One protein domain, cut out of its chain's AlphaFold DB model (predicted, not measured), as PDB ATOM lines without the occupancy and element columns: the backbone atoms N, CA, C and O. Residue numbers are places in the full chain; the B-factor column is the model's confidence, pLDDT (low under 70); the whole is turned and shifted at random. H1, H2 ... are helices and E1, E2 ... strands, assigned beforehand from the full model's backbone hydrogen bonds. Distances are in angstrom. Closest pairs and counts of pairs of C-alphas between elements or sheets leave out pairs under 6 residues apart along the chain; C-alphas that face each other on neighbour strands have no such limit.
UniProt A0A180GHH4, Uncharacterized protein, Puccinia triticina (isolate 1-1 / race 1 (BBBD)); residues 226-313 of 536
ATOM      1  N   TRP A 226     162.485 264.687 194.669       88.19
ATOM      2  CA  TRP A 226     162.147 263.377 195.222       88.19
ATOM      3  C   TRP A 226     162.570 263.225 196.691       88.19
ATOM      4  O   TRP A 226     162.687 262.094 197.164       88.19
ATOM      5  N   PHE A 227     162.838 264.321 197.415       86.56
ATOM      6  CA  PHE A 227     163.138 264.283 198.852       86.56
ATOM      7  C   PHE A 227     162.108 263.404 199.601       86.56
ATOM      8  O   PHE A 227     160.909 263.575 199.387       86.56
ATOM      9  N   PRO A 228     162.532 262.452 200.462       88.88
ATOM     10  CA  PRO A 228     163.871 262.290 201.047       88.88
ATOM     11  C   PRO A 228     164.876 261.461 200.214       88.88
ATOM     12  O   PRO A 228     166.008 261.224 200.655       88.88
ATOM     13  N   PHE A 229     164.500 261.024 199.010       90.00
ATOM     14  CA  PHE A 229     165.343 260.255 198.090       90.00
ATOM     15  C   PHE A 229     166.227 261.153 197.212       90.00
ATOM     16  O   PHE A 229     165.912 262.306 196.906       90.00
ATOM     17  N   LYS A 230     167.355 260.600 196.753       85.31
ATOM     18  CA  LYS A 230     168.310 261.299 195.873       85.31
ATOM     19  C   LYS A 230     167.767 261.548 194.464       85.31
ATOM     20  O   LYS A 230     168.223 262.474 193.805       85.31
ATOM     21  N   SER A 231     166.865 260.694 193.988       88.31
ATOM     22  CA  SER A 231     166.242 260.767 192.663       88.31
ATOM     23  C   SER A 231     165.044 259.814 192.576       88.31
ATOM     24  O   SER A 231     164.885 258.934 193.427       88.31
ATOM     25  N   LYS A 232     164.256 259.910 191.496       90.06
ATOM     26  CA  LYS A 232     163.193 258.942 191.168       90.06
ATOM     27  C   LYS A 232     163.692 257.490 191.183       90.06
ATOM     28  O   LYS A 232     163.007 256.610 191.693       90.06
ATOM     29  N   LEU A 233     164.897 257.234 190.666       90.62
ATOM     30  CA  LEU A 233     165.472 255.884 190.616       90.62
ATOM     31  C   LEU A 233     165.941 255.384 191.993       90.62
ATOM     32  O   LEU A 233     165.958 254.179 192.209       90.62
ATOM     33  N   ASP A 234     166.275 256.274 192.935       89.75
ATOM     34  CA  ASP A 234     166.572 255.916 194.335       89.75
ATOM     35  C   ASP A 234     165.292 255.513 195.090       89.75
ATOM     36  O   ASP A 234     165.308 254.544 195.850       89.75
ATOM     37  N   LEU A 235     164.163 256.179 194.807       91.06
ATOM     38  CA  LEU A 235     162.832 255.752 195.258       91.06
ATOM     39  C   LEU A 235     162.445 254.396 194.648       91.06
ATOM     40  O   LEU A 235     162.151 253.469 195.394       91.06
ATOM     41  N   VAL A 236     162.488 254.244 193.318       90.81
ATOM     42  CA  VAL A 236     162.107 252.988 192.639       90.81
ATOM     43  C   VAL A 236     162.977 251.820 193.102       90.81
ATOM     44  O   VAL A 236     162.449 250.776 193.469       90.81
ATOM     45  N   ALA A 237     164.297 252.002 193.185       90.88
ATOM     46  CA  ALA A 237     165.200 250.998 193.739       90.88
ATOM     47  C   ALA A 237     164.894 250.684 195.216       90.88
ATOM     48  O   ALA A 237     164.950 249.525 195.634       90.88
ATOM     49  N   SER A 238     164.536 251.699 196.009       90.19
ATOM     50  CA  SER A 238     164.113 251.511 197.398       90.19
ATOM     51  C   SER A 238     162.776 250.787 197.519       90.19
ATOM     52  O   SER A 238     162.619 250.050 198.485       90.19
ATOM     53  N   LEU A 239     161.839 250.937 196.584       89.44
ATOM     54  CA  LEU A 239     160.601 250.152 196.558       89.44
ATOM     55  C   LEU A 239     160.874 248.718 196.092       89.44
ATOM     56  O   LEU A 239     160.411 247.780 196.730       89.44
ATOM     57  N   LEU A 240     161.710 248.540 195.064       88.88
ATOM     58  CA  LEU A 240     162.053 247.241 194.483       88.88
ATOM     59  C   LEU A 240     162.742 246.297 195.478       88.88
ATOM     60  O   LEU A 240     162.451 245.110 195.474       88.88
ATOM     61  N   ILE A 241     163.626 246.788 196.360       88.75
ATOM     62  CA  ILE A 241     164.196 245.942 197.434       88.75
ATOM     63  C   ILE A 241     163.101 245.424 198.389       88.75
ATOM     64  O   ILE A 241     163.311 244.405 199.041       88.75
ATOM     65  N   GLY A 242     161.951 246.100 198.460       82.00
ATOM     66  CA  GLY A 242     160.774 245.669 199.207       82.00
ATOM     67  C   GLY A 242     160.853 245.909 200.720       82.00
ATOM     68  O   GLY A 242     161.893 246.306 201.266       82.00
ATOM     69  N   HIS A 243     159.721 245.753 201.402       73.94
ATOM     70  CA  HIS A 243     159.542 246.080 202.818       73.94
ATOM     71  C   HIS A 243     159.208 244.840 203.654       73.94
ATOM     72  O   HIS A 243     158.599 243.897 203.157       73.94
ATOM     73  N   THR A 244     159.584 244.882 204.938       65.69
ATOM     74  CA  THR A 244     159.205 243.946 206.021       65.69
ATOM     75  C   THR A 244     159.201 242.452 205.669       65.69
ATOM     76  O   THR A 244     160.147 241.754 206.021       65.69
ATOM     77  N   ARG A 245     158.136 241.955 205.030       65.19
ATOM     78  CA  ARG A 245     157.887 240.536 204.721       65.19
ATOM     79  C   ARG A 245     158.262 240.129 203.290       65.19
ATOM     80  O   ARG A 245     158.379 238.941 203.029       65.19
ATOM     81  N   SER A 246     158.495 241.087 202.395       78.06
ATOM     82  CA  SER A 246     158.954 240.854 201.022       78.06
ATOM     83  C   SER A 246     160.231 241.657 200.785       78.06
ATOM     84  O   SER A 246     160.181 242.810 200.369       78.06
ATOM     85  N   MET A 247     161.389 241.085 201.135       83.12
ATOM     86  CA  MET A 247     162.694 241.666 200.797       83.12
ATOM     87  C   MET A 247     163.385 240.842 199.715       83.12
ATOM     88  O   MET A 247     163.636 239.653 199.905       83.12
ATOM     89  N   LEU A 248     163.770 241.489 198.615       86.81
ATOM     90  CA  LEU A 248     164.552 240.827 197.573       86.81
ATOM     91  C   LEU A 248     165.978 240.538 198.050       86.81
ATOM     92  O   LEU A 248     166.624 241.358 198.708       86.81
ATOM     93  N   SER A 249     166.515 239.393 197.635       89.19
ATOM     94  CA  SER A 249     167.925 239.072 197.845       89.19
ATOM     95  C   SER A 249     168.837 239.980 197.007       89.19
ATOM     96  O   SER A 249     168.475 240.466 195.930       89.19
ATOM     97  N   ARG A 250     170.080 240.181 197.464       89.94
ATOM     98  CA  ARG A 250     171.084 240.984 196.738       89.94
ATOM     99  C   ARG A 250     171.389 240.422 195.340       89.94
ATOM    100  O   ARG A 250     171.738 241.194 194.449       89.94
ATOM    101  N   SER A 251     171.303 239.105 195.151       91.69
ATOM    102  CA  SER A 251     171.491 238.444 193.854       91.69
ATOM    103  C   SER A 251     170.311 238.697 192.916       91.69
ATOM    104  O   SER A 251     170.533 239.085 191.772       91.69
ATOM    105  N   LEU A 252     169.074 238.574 193.407       91.12
ATOM    106  CA  LEU A 252     167.866 238.853 192.628       91.12
ATOM    107  C   LEU A 252     167.784 240.332 192.223       91.12
ATOM    108  O   LEU A 252     167.613 240.633 191.045       91.12
ATOM    109  N   TYR A 253     168.048 241.257 193.152       92.50
ATOM    110  CA  TYR A 253     168.125 242.689 192.845       92.50
ATOM    111  C   TYR A 253     169.159 243.003 191.752       92.50
ATOM    112  O   TYR A 253     168.894 243.813 190.866       92.50
ATOM    113  N   LYS A 254     170.338 242.359 191.782       90.75
ATOM    114  CA  LYS A 254     171.359 242.514 190.731       90.75
ATOM    115  C   LYS A 254     170.863 242.029 189.366       90.75
ATOM    116  O   LYS A 254     171.105 242.723 188.387       90.75
ATOM    117  N   ARG A 255     170.179 240.877 189.302       92.19
ATOM    118  CA  ARG A 255     169.599 240.350 188.050       92.19
ATOM    119  C   ARG A 255     168.574 241.328 187.472       92.19
ATOM    120  O   ARG A 255     168.699 241.714 186.317       92.19
ATOM    121  N   ILE A 256     167.640 241.811 188.294       90.88
ATOM    122  CA  ILE A 256     166.629 242.795 187.869       90.88
ATOM    123  C   ILE A 256     167.287 244.115 187.437       90.88
ATOM    124  O   ILE A 256     166.911 244.679 186.415       90.88
ATOM    125  N   SER A 257     168.318 244.577 188.155       89.62
ATOM    126  CA  SER A 257     169.070 245.785 187.778       89.62
ATOM    127  C   SER A 257     169.754 245.651 186.415       89.62
ATOM    128  O   SER A 257     169.745 246.608 185.652       89.62
ATOM    129  N   ALA A 258     170.315 244.479 186.097       91.12
ATOM    130  CA  ALA A 258     170.940 244.224 184.799       91.12
ATOM    131  C   ALA A 258     169.907 244.193 183.659       91.12
ATOM    132  O   ALA A 258     170.144 244.783 182.611       91.12
ATOM    133  N   LEU A 259     168.734 243.583 183.880       92.44
ATOM    134  CA  LEU A 259     167.623 243.624 182.920       92.44
ATOM    135  C   LEU A 259     167.157 245.067 182.660       92.44
ATOM    136  O   LEU A 259     166.953 245.460 181.516       92.44
ATOM    137  N   TRP A 260     167.045 245.883 183.710       88.81
ATOM    138  CA  TRP A 260     166.680 247.296 183.578       88.81
ATOM    139  C   TRP A 260     167.755 248.124 182.867       88.81
ATOM    140  O   TRP A 260     167.411 249.037 182.120       88.81
ATOM    141  N   GLU A 261     169.037 247.795 183.042       91.75
ATOM    142  CA  GLU A 261     170.139 248.450 182.331       91.75
ATOM    143  C   GLU A 261     170.105 248.163 180.819       91.75
ATOM    144  O   GLU A 261     170.340 249.085 180.038       91.75
ATOM    145  N   VAL A 262     169.700 246.955 180.398       91.69
ATOM    146  CA  VAL A 262     169.401 246.640 178.981       91.69
ATOM    147  C   VAL A 262     168.239 247.494 178.456       91.69
ATOM    148  O   VAL A 262     168.310 248.008 177.344       91.69
ATOM    149  N   CYS A 263     167.214 247.744 179.276       88.62
ATOM    150  CA  CYS A 263     166.117 248.670 178.964       88.62
ATOM    151  C   CYS A 263     166.490 250.168 179.103       88.62
ATOM    152  O   CYS A 263     165.604 251.022 179.112       88.62
ATOM    153  N   GLY A 264     167.774 250.515 179.263       88.94
ATOM    154  CA  GLY A 264     168.255 251.899 179.385       88.94
ATOM    155  C   GLY A 264     168.057 252.557 180.762       88.94
ATOM    156  O   GLY A 264     168.398 253.727 180.941       88.94
ATOM    157  N   LEU A 265     167.546 251.833 181.764       87.88
ATOM    158  CA  LEU A 265     167.245 252.347 183.103       87.88
ATOM    159  C   LEU A 265     168.317 251.950 184.130       87.88
ATOM    160  O   LEU A 265     168.308 250.864 184.708       87.88
ATOM    161  N   LYS A 266     169.221 252.885 184.439       87.81
ATOM    162  CA  LYS A 266     170.310 252.682 185.412       87.81
ATOM    163  C   LYS A 266     169.837 252.807 186.866       87.81
ATOM    164  O   LYS A 266     169.969 253.861 187.491       87.81
ATOM    165  N   LEU A 267     169.295 251.720 187.420       87.94
ATOM    166  CA  LEU A 267     168.971 251.620 188.847       87.94
ATOM    167  C   LEU A 267     170.214 251.795 189.737       87.94
ATOM    168  O   LEU A 267     171.342 251.460 189.368       87.94
ATOM    169  N   LEU A 268     170.016 252.304 190.957       87.31
ATOM    170  CA  LEU A 268     171.117 252.466 191.907       87.31
ATOM    171  C   LEU A 268     171.692 251.103 192.316       87.31
ATOM    172  O   LEU A 268     170.966 250.148 192.590       87.31
ATOM    173  N   ARG A 269     173.018 251.018 192.464       89.19
ATOM    174  CA  ARG A 269     173.664 249.815 193.016       89.19
ATOM    175  C   ARG A 269     173.125 249.529 194.422       89.19
ATOM    176  O   ARG A 269     173.040 250.449 195.231       89.19
ATOM    177  N   TRP A 270     172.910 248.256 194.762       89.50
ATOM    178  CA  TRP A 270     172.426 247.784 196.078       89.50
ATOM    179  C   TRP A 270     172.996 248.537 197.298       89.50
ATOM    180  O   TRP A 270     172.260 248.918 198.206       89.50
ATOM    181  N   ALA A 271     174.311 248.782 197.321       89.25
ATOM    182  CA  ALA A 271     174.971 249.500 198.413       89.25
ATOM    183  C   ALA A 271     174.518 250.970 198.535       89.25
ATOM    184  O   ALA A 271     174.341 251.461 199.644       89.25
ATOM    185  N   ALA A 272     174.280 251.657 197.414       89.06
ATOM    186  CA  ALA A 272     173.800 253.037 197.402       89.06
ATOM    187  C   ALA A 272     172.339 253.142 197.873       89.06
ATOM    188  O   ALA A 272     172.014 254.067 198.614       89.06
ATOM    189  N   VAL A 273     171.494 252.165 197.520       90.00
ATOM    190  CA  VAL A 273     170.105 252.075 198.011       90.00
ATOM    191  C   VAL A 273     170.080 251.801 199.514       90.00
ATOM    192  O   VAL A 273     169.342 252.449 200.254       90.00
ATOM    193  N   ARG A 274     170.937 250.890 200.003       89.19
ATOM    194  CA  ARG A 274     171.124 250.663 201.446       89.19
ATOM    195  C   ARG A 274     171.557 251.932 202.176       89.19
ATOM    196  O   ARG A 274     171.011 252.210 203.238       89.19
ATOM    197  N   GLU A 275     172.478 252.707 201.606       88.94
ATOM    198  CA  GLU A 275     172.910 253.979 202.191       88.94
ATOM    199  C   GLU A 275     171.793 255.037 202.167       88.94
ATOM    200  O   GLU A 275     171.667 255.822 203.101       88.94
ATOM    201  N   SER A 276     170.919 255.048 201.149       88.81
ATOM    202  CA  SER A 276     169.718 255.900 201.163       88.81
ATOM    203  C   SER A 276     168.698 255.478 202.208       88.81
ATOM    204  O   SER A 276     168.308 256.309 203.025       88.81
ATOM    205  N   ARG A 277     168.351 254.190 202.288       87.75
ATOM    206  CA  ARG A 277     167.488 253.656 203.353       87.75
ATOM    207  C   ARG A 277     168.054 253.915 204.756       87.75
ATOM    208  O   ARG A 277     167.276 254.157 205.675       87.75
ATOM    209  N   LYS A 278     169.382 253.888 204.923       87.00
ATOM    210  CA  LYS A 278     170.060 254.256 206.174       87.00
ATOM    211  C   LYS A 278     169.869 255.744 206.487       87.00
ATOM    212  O   LYS A 278     169.244 256.043 207.495       87.00
ATOM    213  N   ARG A 279     170.268 256.662 205.591       88.31
ATOM    214  CA  ARG A 279     170.059 258.112 205.799       88.31
ATOM    215  C   ARG A 279     168.601 258.475 206.083       88.31
ATOM    216  O   ARG A 279     168.355 259.353 206.895       88.31
ATOM    217  N   ILE A 280     167.639 257.841 205.408       88.19
ATOM    218  CA  ILE A 280     166.207 258.103 205.625       88.19
ATOM    219  C   ILE A 280     165.782 257.643 207.028       88.19
ATOM    220  O   ILE A 280     165.056 258.358 207.710       88.19
ATOM    221  N   ARG A 281     166.279 256.493 207.500       85.31
ATOM    222  CA  ARG A 281     166.051 256.030 208.878       85.31
ATOM    223  C   ARG A 281     166.678 256.971 209.910       85.31
ATOM    224  O   ARG A 281     166.024 257.289 210.898       85.31
ATOM    225  N   ASP A 282     167.898 257.433 209.649       85.75
ATOM    226  CA  ASP A 282     168.618 258.378 210.506       85.75
ATOM    227  C   ASP A 282     167.899 259.745 210.550       85.75
ATOM    228  O   ASP A 282     167.756 260.325 211.621       85.75
ATOM    229  N   LEU A 283     167.357 260.212 209.415       86.06
ATOM    230  CA  LEU A 283     166.535 261.426 209.296       86.06
ATOM    231  C   LEU A 283     165.220 261.337 210.088       86.06
ATOM    232  O   LEU A 283     164.812 262.319 210.700       86.06
ATOM    233  N   LEU A 284     164.553 260.178 210.069       83.19
ATOM    234  CA  LEU A 284     163.340 259.933 210.861       83.19
ATOM    235  C   LEU A 284     163.654 259.731 212.358       83.19
ATOM    236  O   LEU A 284     162.781 259.905 213.205       83.19
ATOM    237  N   GLY A 285     164.891 259.357 212.700       82.56
ATOM    238  CA  GLY A 285     165.313 259.047 214.069       82.56
ATOM    239  C   GLY A 285     164.854 257.675 214.582       82.56
ATOM    240  O   GLY A 285     165.056 257.361 215.755       82.56
ATOM    241  N   ASN A 286     164.267 256.832 213.723       81.06
ATOM    242  CA  ASN A 286     163.699 255.536 214.108       81.06
ATOM    243  C   ASN A 286     164.799 254.472 214.251       81.06
ATOM    244  O   ASN A 286     165.091 253.704 213.328       81.06
ATOM    245  N   LYS A 287     165.423 254.436 215.431       81.94
ATOM    246  CA  LYS A 287     166.407 253.417 215.816       81.94
ATOM    247  C   LYS A 287     165.709 252.095 216.153       81.94
ATOM    248  O   LYS A 287     164.673 252.080 216.813       81.94
ATOM    249  N   VAL A 288     166.307 250.989 215.711       85.12
ATOM    250  CA  VAL A 288     165.898 249.640 216.124       85.12
ATOM    251  C   VAL A 288     166.490 249.378 217.503       85.12
ATOM    252  O   VAL A 288     167.702 249.486 217.678       85.12
ATOM    253  N   GLN A 289     165.636 249.051 218.464       87.50
ATOM    254  CA  GLN A 289     166.008 248.638 219.811       87.50
ATOM    255  C   GLN A 289     166.102 247.112 219.839       87.50
ATOM    256  O   GLN A 289     165.151 246.431 219.457       87.50
ATOM    257  N   SER A 290     167.243 246.579 220.268       89.25
ATOM    258  CA  SER A 290     167.446 245.146 220.500       89.25
ATOM    259  C   SER A 290     167.331 244.835 221.987       89.25
ATOM    260  O   SER A 290     167.970 245.501 222.800       89.25
ATOM    261  N   TYR A 291     166.567 243.806 222.330       87.44
ATOM    262  CA  TYR A 291     166.405 243.302 223.691       87.44
ATOM    263  C   TYR A 291     166.405 241.775 223.663       87.44
ATOM    264  O   TYR A 291     166.036 241.170 222.659       87.44
ATOM    265  N   VAL A 292     166.828 241.143 224.752       92.62
ATOM    266  CA  VAL A 292     166.672 239.697 224.933       92.62
ATOM    267  C   VAL A 292     165.344 239.478 225.653       92.62
ATOM    268  O   VAL A 292     165.040 240.186 226.613       92.62
ATOM    269  N   SER A 293     164.505 238.576 225.144       92.62
ATOM    270  CA  SER A 293     163.232 238.235 225.784       92.62
ATOM    271  C   SER A 293     163.450 237.402 227.051       92.62
ATOM    272  O   SER A 293     164.535 236.880 227.287       92.62
ATOM    273  N   VAL A 294     162.389 237.199 227.838       91.88
ATOM    274  CA  VAL A 294     162.396 236.290 229.005       91.88
ATOM    275  C   VAL A 294     162.721 234.830 228.614       91.88
ATOM    276  O   VAL A 294     163.081 234.027 229.464       91.88
ATOM    277  N   PHE A 295     162.640 234.493 227.321       94.25
ATOM    278  CA  PHE A 295     162.984 233.185 226.750       94.25
ATOM    279  C   PHE A 295     164.347 233.195 226.031       94.25
ATOM    280  O   PHE A 295     164.504 232.540 225.000       94.25
ATOM    281  N   ASP A 296     165.294 234.022 226.492       91.00
ATOM    282  CA  ASP A 296     166.653 234.192 225.944       91.00
ATOM    283  C   ASP A 296     166.720 234.464 224.421       91.00
ATOM    284  O   ASP A 296     167.753 234.309 223.768       91.00
ATOM    285  N   THR A 297     165.610 234.910 223.825       93.25
ATOM    286  CA  THR A 297     165.489 235.101 222.377       93.25
ATOM    287  C   THR A 297     165.786 236.559 222.017       93.25
ATOM    288  O   THR A 297     165.144 237.453 222.577       93.25
ATOM    289  N   PRO A 298     166.702 236.850 221.073       91.69
ATOM    290  CA  PRO A 298     166.966 238.217 220.639       91.69
ATOM    291  C   PRO A 298     165.776 238.773 219.849       91.69
ATOM    292  O   PRO A 298     165.440 238.302 218.761       91.69
ATOM    293  N   CYS A 299     165.157 239.815 220.389       90.44
ATOM    294  CA  CYS A 299     164.031 240.525 219.808       90.44
ATOM    295  C   CYS A 299     164.434 241.941 219.375       90.44
ATOM    296  O   CYS A 299     165.336 242.565 219.937       90.44
ATOM    297  N   TYR A 300     163.737 242.456 218.362       89.00
ATOM    298  CA  TYR A 300     164.011 243.759 217.762       89.00
ATOM    299  C   TYR A 300     162.705 244.536 217.604       89.00
ATOM    300  O   TYR A 300     161.793 244.072 216.920       89.00
ATOM    301  N   ALA A 301     162.632 245.727 218.192       88.12
ATOM    302  CA  ALA A 301     161.479 246.618 218.102       88.12
ATOM    303  C   ALA A 301     161.878 248.010 217.594       88.12
ATOM    304  O   ALA A 301     163.053 248.382 217.552       88.12
ATOM    305  N   LEU A 302     160.876 248.792 217.205       87.31
ATOM    306  CA  LEU A 302     160.992 250.239 217.045       87.31
ATOM    307  C   LEU A 302     160.417 250.910 218.297       87.31
ATOM    308  O   LEU A 302     159.495 250.375 218.908       87.31
ATOM    309  N   SER A 303     160.928 252.089 218.653       86.38
ATOM    310  CA  SER A 303     160.368 252.874 219.759       86.38
ATOM    311  C   SER A 303     158.915 253.260 219.462       86.38
ATOM    312  O   SER A 303     158.646 254.028 218.534       86.38
ATOM    313  N   SER A 304     157.984 252.754 220.275       87.50
ATOM    314  CA  SER A 304     156.562 253.116 220.231       87.50
ATOM    315  C   SER A 304     156.361 254.614 220.460       87.50
ATOM    316  O   SER A 304     155.650 255.252 219.692       87.50
ATOM    317  N   GLN A 305     157.065 255.195 221.438       87.94
ATOM    318  CA  GLN A 305     157.085 256.638 221.702       87.94
ATOM    319  C   GLN A 305     157.452 257.436 220.443       87.94
ATOM    320  O   GLN A 305     156.773 258.410 220.115       87.94
ATOM    321  N   LYS A 306     158.483 257.013 219.691       88.75
ATOM    322  CA  LYS A 306     158.892 257.750 218.488       88.75
ATOM    323  C   LYS A 306     157.871 257.635 217.357       88.75
ATOM    324  O   LYS A 306     157.587 258.651 216.725       88.75
ATOM    325  N   ILE A 307     157.276 256.458 217.159       88.75
ATOM    326  CA  ILE A 307     156.183 256.256 216.193       88.75
ATOM    327  C   ILE A 307     154.982 257.142 216.557       88.75
ATOM    328  O   ILE A 307     154.539 257.932 215.731       88.75
ATOM    329  N   ILE A 308     154.516 257.094 217.808       88.62
ATOM    330  CA  ILE A 308     153.377 257.896 218.279       88.62
ATOM    331  C   ILE A 308     153.663 259.397 218.114       88.62
ATOM    332  O   ILE A 308     152.808 260.121 217.617       88.62
ATOM    333  N   SER A 309     154.877 259.868 218.427       89.38
ATOM    334  CA  SER A 309     155.256 261.275 218.210       89.38
ATOM    335  C   SER A 309     155.253 261.695 216.731       89.38
ATOM    336  O   SER A 309     154.936 262.842 216.421       89.38
ATOM    337  N   GLN A 310     155.573 260.782 215.804       89.62
ATOM    338  CA  GLN A 310     155.531 261.042 214.360       89.62
ATOM    339  C   GLN A 310     154.090 261.120 213.846       89.62
ATOM    340  O   GLN A 310     153.775 262.025 213.076       89.62
ATOM    341  N   GLU A 311     153.212 260.229 214.310       90.94
ATOM    342  CA  GLU A 311     151.787 260.278 213.969       90.94
ATOM    343  C   GLU A 311     151.092 261.503 214.590       90.94
ATOM    344  O   GLU A 311     150.278 262.147 213.932       90.94
ATOM    345  N   LEU A 312     151.452 261.892 215.820       89.94
ATOM    346  CA  LEU A 312     150.958 263.114 216.471       89.94
ATOM    347  C   LEU A 312     151.377 264.386 215.721       89.94
ATOM    348  O   LEU A 312     150.610 265.343 215.648       89.94
ATOM    349  N   ALA A 313     152.578 264.396 215.139       90.31
ATOM    350  CA  ALA A 313     153.061 265.495 214.307       90.31
ATOM    351  C   ALA A 313     152.444 265.514 212.893       90.31
ATOM    352  O   ALA A 313     152.631 266.484 212.156       90.31
TER     353      ALA A 313
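Overview. This is residues 226 to 313 of the 536 residues of an uncharacterized protein of Puccinia triticina (isolate 1-1 / race 1 (BBBD)) (UniProt A0A180GHH4). Two loose lobes are joined by one helix, H3: at one end H1 and H2 meet the first part of H3, and at the other end a hairpin of two strands, E1 and E2, is followed by the small helix H4, which touches no helix. H2 reaches away from the other helices, and residues 259 to 264, of which 259 to 262 belong to H2, stick out free. The printed part has 88 residues with four named helices and two named strands, in the order H1, H2, H3, E1, E2, H4; the sheet has the order E1 - E2 and is antiparallel, and the class is mostly helix. The whole is loose, with a radius of gyration of the C-alphas of 16.3 A, and only just flat, spanning 51 by 34 by 17 A.

Along the chain. Find C-alpha 232 at (163.193, 258.942, 191.168), where H1 begins; it runs through residues 232 to 240. H2 follows at residues 250 to 262 and is 18.7 A long from first to last C-alpha. Look next for C-alpha 270 at (172.426, 247.784, 196.078), from which H3, residues 270 to 284, runs 21.2 A. E1 is residues 288 to 292, 13.3 A, and E2 is residues 298 to 302, 13.9 A. H4, residues 304 to 312, ends with C-alpha 312 at (150.958, 263.114, 216.471).

Arrangement. Start at H1 and look at Ser 238: its C-alpha is 6.0 A from that of Val 273, the closest pair of H1 and H3. These two helices touch and are about perpendicular at 85 degrees, H3 with residues 273 to 277 alone. H1 and H2 are close but not clearly touching; their closest C-alphas, of Leu 240 and Tyr 253, are 7.8 A apart. H2 and H3 only just touch, with 3 pairs of C-alphas within 8 A, the closest being those of Arg 250 and Trp 270 at 7.0 A. E1 and E2 form a hairpin, antiparallel at 148 degrees; N 289 and O 301 are within hydrogen-bond range at 2.8 A, as are N 299 and O 291 at 2.8 A. H4 is apart from H1, H2, H3 and E1. In H1, H2, H3 and H4 every O i to N i+4 pair is within hydrogen-bond range.

Size, cuts and confidence. Go to Gly 264 and Val 294 for the two C-alphas farthest apart, 52.3 A. The printed part has no cut, and it has no long link: H3 to E1, E1 to E2 and E2 to H4 are tight, H1 to H2 and H2 to H3 short. In this predicted model the mean pLDDT of the printed part is 88.0, and residues 244 to 245 are under 70.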